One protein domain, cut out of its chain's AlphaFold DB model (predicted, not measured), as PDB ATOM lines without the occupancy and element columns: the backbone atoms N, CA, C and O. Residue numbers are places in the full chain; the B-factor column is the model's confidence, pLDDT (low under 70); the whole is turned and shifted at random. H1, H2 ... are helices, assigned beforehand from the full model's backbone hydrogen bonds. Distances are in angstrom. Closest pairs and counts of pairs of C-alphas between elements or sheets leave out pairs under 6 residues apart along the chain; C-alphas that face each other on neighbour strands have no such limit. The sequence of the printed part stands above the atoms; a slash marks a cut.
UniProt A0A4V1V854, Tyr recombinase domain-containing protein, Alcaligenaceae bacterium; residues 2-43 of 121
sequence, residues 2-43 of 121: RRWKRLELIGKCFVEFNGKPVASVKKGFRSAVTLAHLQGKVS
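Overview. This is residues 2 to 43 of the 121 residues of the protein "Tyr recombinase domain-containing protein" of Alcaligenaceae bacterium (UniProt A0A4V1V854). Little regular structure: a drawn-out chain with a very short helix, H1, near one end and a longer one, H2, toward the other, joined by a long winding link. Within that link residues 16 to 17 pair with residues 20 to 21, antiparallel, as a small loop folded back on itself. The printed part has 42 residues with two named helices, H1 then H2, and no named strand; the class is all helix, with 15 residues in named elements. It is only just extended, close to loose, with a radius of gyration of the C-alphas of 13.8 A, and spans 39 by 20 by 13 A.

Along the chain. H1 holds residues 2 to 6, beginning at C-alpha 2 (-13.693, -23.598, -18.585). H2 holds residues 26 to 35, 14.3 A from first to last C-alpha, ending at C-alpha 35 (-24.025, -14.797, -46.517).

Arrangement. H1 and H2 are apart. In both, every O i to N i+4 pair is within hydrogen-bond range.

Size, cuts and confidence. The C-alphas farthest apart, those of Arg 6 and Gly 40, are 39.9 A apart. The link from H1 to H2, 19 residues, is long. The printed part has no cut, and no printed residue is under 70 in pLDDT.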
ATOM      1  N   ARG A   2     -13.421 -24.391 -19.807       80.31
ATOM      2  CA  ARG A   2     -13.693 -23.598 -18.585       80.31
ATOM      3  C   ARG A   2     -14.241 -22.189 -18.864       80.31
ATOM      4  O   ARG A   2     -15.168 -21.761 -18.193       80.31
ATOM      5  N   ARG A   3     -13.728 -21.501 -19.898       84.44
ATOM      6  CA  ARG A   3     -14.198 -20.163 -20.310       84.44
ATOM      7  C   ARG A   3     -15.689 -20.143 -20.661       84.44
ATOM      8  O   ARG A   3     -16.381 -19.239 -20.232       84.44
ATOM      9  N   TRP A   4     -16.169 -21.115 -21.431       79.62
ATOM     10  CA  TRP A   4     -17.540 -21.106 -21.947       79.62
ATOM     11  C   TRP A   4     -18.547 -21.543 -20.884       79.62
ATOM     12  O   TRP A   4     -19.609 -20.948 -20.785       79.62
ATOM     13  N   LYS A   5     -18.163 -22.502 -20.028       79.06
ATOM     14  CA  LYS A   5     -18.938 -22.870 -18.836       79.06
ATOM     15  C   LYS A   5     -19.075 -21.692 -17.865       79.06
ATOM     16  O   LYS A   5     -20.153 -21.458 -17.350       79.06
ATOM     17  N   ARG A   6     -17.994 -20.930 -17.648       85.38
ATOM     18  CA  ARG A   6     -18.003 -19.731 -16.789       85.38
ATOM     19  C   ARG A   6     -18.868 -18.599 -17.350       85.38
ATOM     20  O   ARG A   6     -19.420 -17.840 -16.576       85.38
ATOM     21  N   LEU A   7     -18.933 -18.465 -18.674       86.00
ATOM     22  CA  LEU A   7     -19.771 -17.467 -19.344       86.00
ATOM     23  C   LEU A   7     -21.219 -17.945 -19.542       86.00
ATOM     24  O   LEU A   7     -21.972 -17.266 -20.225       86.00
ATOM     25  N   GLU A   8     -21.576 -19.125 -19.017       80.75
ATOM     26  CA  GLU A   8     -22.912 -19.726 -19.144       80.75
ATOM     27  C   GLU A   8     -23.402 -19.862 -20.598       80.75
ATOM     28  O   GLU A   8     -24.590 -19.969 -20.872       80.75
ATOM     29  N   LEU A   9     -22.466 -19.925 -21.553       78.56
ATOM     30  CA  LEU A   9     -22.755 -20.068 -22.988       78.56
ATOM     31  C   LEU A   9     -23.034 -21.522 -23.402       78.56
ATOM     32  O   LEU A   9     -23.283 -21.795 -24.572       78.56
ATOM     33  N   ILE A  10     -22.904 -22.464 -22.467       77.75
ATOM     34  CA  ILE A  10     -23.136 -23.894 -22.675       77.75
ATOM     35  C   ILE A  10     -24.007 -24.379 -21.519       77.75
ATOM     36  O   ILE A  10     -23.501 -24.518 -20.402       77.75
ATOM     37  N   GLY A  11     -25.280 -24.666 -21.783       74.12
ATOM     38  CA  GLY A  11     -26.188 -25.257 -20.804       74.12
ATOM     39  C   GLY A  11     -25.970 -26.762 -20.647       74.12
ATOM     40  O   GLY A  11     -25.643 -27.239 -19.559       74.12
ATOM     41  N   LYS A  12     -26.132 -27.528 -21.732       78.25
ATOM     42  CA  LYS A  12     -26.034 -29.004 -21.700       78.25
ATOM     43  C   LYS A  12     -25.078 -29.584 -22.731       78.25
ATOM     44  O   LYS A  12     -24.466 -30.621 -22.473       78.25
ATOM     45  N   CYS A  13     -24.951 -28.965 -23.901       78.88
ATOM     46  CA  CYS A  13     -24.159 -29.506 -25.007       78.88
ATOM     47  C   CYS A  13     -23.347 -28.404 -25.689       78.88
ATOM     48  O   CYS A  13     -23.780 -27.262 -25.753       78.88
ATOM     49  N   PHE A  14     -22.170 -28.748 -26.228       80.06
ATOM     50  CA  PHE A  14     -21.240 -27.765 -26.807       80.06
ATOM     51  C   PHE A  14     -21.850 -26.944 -27.953       80.06
ATOM     52  O   PHE A  14     -21.541 -25.766 -28.101       80.06
ATOM     53  N   VAL A  15     -22.721 -27.572 -28.747       82.06
ATOM     54  CA  VAL A  15     -23.527 -26.912 -29.776       82.06
ATOM     55  C   VAL A  15     -24.996 -27.138 -29.429       82.06
ATOM     56  O   VAL A  15     -25.498 -28.260 -29.540       82.06
ATOM     57  N   GLU A  16     -25.681 -26.082 -28.996       86.56
ATOM     58  CA  GLU A  16     -27.078 -26.130 -28.562       86.56
ATOM     59  C   GLU A  16     -27.930 -25.007 -29.169       86.56
ATOM     60  O   GLU A  16     -27.424 -23.972 -29.598       86.56
ATOM     61  N   PHE A  17     -29.239 -25.241 -29.226       82.19
ATOM     62  CA  PHE A  17     -30.258 -24.271 -29.610       82.19
ATOM     63  C   PHE A  17     -31.452 -24.428 -28.662       82.19
ATOM     64  O   PHE A  17     -31.974 -25.534 -28.507       82.19
ATOM     65  N   ASN A  18     -31.866 -23.342 -28.000       83.44
ATOM     66  CA  ASN A  18     -32.913 -23.346 -26.966       83.44
ATOM     67  C   ASN A  18     -32.699 -24.428 -25.884       83.44
ATOM     68  O   ASN A  18     -33.618 -25.172 -25.539       83.44
ATOM     69  N   GLY A  19     -31.460 -24.559 -25.392       79.94
ATOM     70  CA  GLY A  19     -31.093 -25.499 -24.322       79.94
ATOM     71  C   GLY A  19     -31.113 -26.982 -24.718       79.94
ATOM     72  O   GLY A  19     -31.046 -27.854 -23.847       79.94
ATOM     73  N   LYS A  20     -31.225 -27.289 -26.018       84.69
ATOM     74  CA  LYS A  20     -31.183 -28.653 -26.561       84.69
ATOM     75  C   LYS A  20     -29.998 -28.813 -27.516       84.69
ATOM     76  O   LYS A  20     -29.710 -27.874 -28.259       84.69
ATOM     77  N   PRO A  21     -29.333 -29.981 -27.558       88.06
ATOM     78  CA  PRO A  21     -28.293 -30.237 -28.547       88.06
ATOM     79  C   PRO A  21     -28.805 -30.029 -29.973       88.06
ATOM     80  O   PRO A  21     -29.920 -30.427 -30.324       88.06
ATOM     81  N   VAL A  22     -27.974 -29.411 -30.811       89.62
ATOM     82  CA  VAL A  22     -28.296 -29.227 -32.227       89.62
ATOM     83  C   VAL A  22     -28.281 -30.582 -32.931       89.62
ATOM     84  O   VAL A  22     -27.242 -31.227 -33.037       89.62
ATOM     85  N   ALA A  23     -29.430 -30.986 -33.475       88.88
ATOM     86  CA  ALA A  23     -29.555 -32.236 -34.224       88.88
ATOM     87  C   ALA A  23     -28.862 -32.189 -35.600       88.88
ATOM     88  O   ALA A  23     -28.412 -33.209 -36.116       88.88
ATOM     89  N   SER A  24     -28.786 -31.011 -36.233       89.94
ATOM     90  CA  SER A  24     -28.128 -30.854 -37.532       89.94
ATOM     91  C   SER A  24     -27.649 -29.429 -37.787       89.94
ATOM     92  O   SER A  24     -28.390 -28.466 -37.600       89.94
ATOM     93  N   VAL A  25     -26.435 -29.300 -38.326       90.56
ATOM     94  CA  VAL A  25     -25.826 -28.011 -38.701       90.56
ATOM     95  C   VAL A  25     -26.169 -27.557 -40.125       90.56
ATOM     96  O   VAL A  25     -25.801 -26.456 -40.528       90.56
ATOM     97  N   LYS A  26     -26.885 -28.377 -40.911       90.81
ATOM     98  CA  LYS A  26     -27.114 -28.140 -42.351       90.81
ATOM     99  C   LYS A  26     -27.786 -26.794 -42.644       90.81
ATOM    100  O   LYS A  26     -27.393 -26.121 -43.593       90.81
ATOM    101  N   LYS A  27     -28.785 -26.405 -41.841       91.38
ATOM    102  CA  LYS A  27     -29.516 -25.139 -42.025       91.38
ATOM    103  C   LYS A  27     -28.604 -23.937 -41.778       91.38
ATOM    104  O   LYS A  27     -28.483 -23.092 -42.655       91.38
ATOM    105  N   GLY A  28     -27.926 -23.911 -40.629       92.62
ATOM    106  CA  GLY A  28     -26.996 -22.833 -40.283       92.62
ATOM    107  C   GLY A  28     -25.851 -22.714 -41.288       92.62
ATOM    108  O   GLY A  28     -25.538 -21.618 -41.739       92.62
ATOM    109  N   PHE A  29     -25.292 -23.847 -41.722       94.69
ATOM    110  CA  PHE A  29     -24.238 -23.853 -42.733       94.69
ATOM    111  C   PHE A  29     -24.718 -23.298 -44.080       94.69
ATOM    112  O   PHE A  29     -24.023 -22.488 -44.681       94.69
ATOM    113  N   ARG A  30     -25.920 -23.672 -44.542       94.44
ATOM    114  CA  ARG A  30     -26.494 -23.120 -45.781       94.44
ATOM    115  C   ARG A  30     -26.651 -21.603 -45.699       94.44
ATOM    116  O   ARG A  30     -26.283 -20.917 -46.642       94.44
ATOM    117  N   SER A  31     -27.145 -21.091 -44.573       95.69
ATOM    118  CA  SER A  31     -27.236 -19.645 -44.349       95.69
ATOM    119  C   SER A  31     -25.861 -18.975 -44.402       95.69
ATOM    120  O   SER A  31     -25.723 -17.946 -45.054       95.69
ATOM    121  N   ALA A  32     -24.834 -19.572 -43.790       96.25
ATOM    122  CA  ALA A  32     -23.467 -19.052 -43.855       96.25
ATOM    123  C   ALA A  32     -22.908 -19.035 -45.290       96.25
ATOM    124  O   ALA A  32     -22.294 -18.051 -45.688       96.25
ATOM    125  N   VAL A  33     -23.163 -20.082 -46.085       97.12
ATOM    126  CA  VAL A  33     -22.790 -20.142 -47.513       97.12
ATOM    127  C   VAL A  33     -23.443 -19.002 -48.300       97.12
ATOM    128  O   VAL A  33     -22.758 -18.334 -49.072       97.12
ATOM    129  N   THR A  34     -24.735 -18.744 -48.074       96.69
ATOM    130  CA  THR A  34     -25.456 -17.628 -48.707       96.69
ATOM    131  C   THR A  34     -24.869 -16.273 -48.313       96.69
ATOM    132  O   THR A  34     -24.611 -15.457 -49.190       96.69
ATOM    133  N   LEU A  35     -24.612 -16.048 -47.020       97.88
ATOM    134  CA  LEU A  35     -24.025 -14.797 -46.517       97.88
ATOM    135  C   LEU A  35     -22.607 -14.548 -47.044       97.88
ATOM    136  O   LEU A  35     -22.214 -13.403 -47.237       97.88
ATOM    137  N   ALA A  36     -21.841 -15.613 -47.284       97.12
ATOM    138  CA  ALA A  36     -20.505 -15.539 -47.863       97.12
ATOM    139  C   ALA A  36     -20.509 -15.402 -49.400       97.12
ATOM    140  O   ALA A  36     -19.438 -15.388 -50.003       97.12
ATOM    141  N   HIS A  37     -21.686 -15.345 -50.036       97.19
ATOM    142  CA  HIS A  37     -21.860 -15.292 -51.494       97.19
ATOM    143  C   HIS A  37     -21.125 -16.412 -52.254       97.19
ATOM    144  O   HIS A  37     -20.696 -16.233 -53.396       97.19
ATOM    145  N   LEU A  38     -20.983 -17.589 -51.636       95.75
ATOM    146  CA  LEU A  38     -20.336 -18.733 -52.273       95.75
ATOM    147  C   LEU A  38     -21.314 -19.441 -53.215       95.75
ATOM    148  O   LEU A  38     -22.432 -19.789 -52.833       95.75
ATOM    149  N   GLN A  39     -20.871 -19.680 -54.448       93.31
ATOM    150  CA  GLN A  39     -21.659 -20.361 -55.472       93.31
ATOM    151  C   GLN A  39     -21.410 -21.878 -55.464       93.31
ATOM    152  O   GLN A  39     -20.375 -22.364 -55.009       93.31
ATOM    153  N   GLY A  40     -22.362 -22.639 -56.009       90.94
ATOM    154  CA  GLY A  40     -22.248 -24.089 -56.172       90.94
ATOM    155  C   GLY A  40     -22.588 -24.910 -54.922       90.94
ATOM    156  O   GLY A  40     -23.188 -24.435 -53.955       90.94
ATOM    157  N   LYS A  41     -22.239 -26.201 -54.956       91.75
ATOM    158  CA  LYS A  41     -22.583 -27.175 -53.906       91.75
ATOM    159  C   LYS A  41     -21.560 -27.142 -52.764       91.75
ATOM    160  O   LYS A  41     -20.757 -28.061 -52.608       91.75
ATOM    161  N   VAL A  42     -21.608 -26.093 -51.944       96.00
ATOM    162  CA  VAL A  42     -20.765 -25.975 -50.744       96.00
ATOM    163  C   VAL A  42     -21.418 -26.701 -49.569       96.00
ATOM    164  O   VAL A  42     -22.571 -26.458 -49.212       96.00
ATOM    165  N   SER A  43     -20.671 -27.610 -48.951       94.75
ATOM    166  CA  SER A  43     -21.105 -28.383 -47.786       94.75
ATOM    167  C   SER A  43     -20.023 -28.374 -46.702       94.75
ATOM    168  O   SER A  43     -18.879 -28.025 -46.993       94.75
TER     169      SER A  43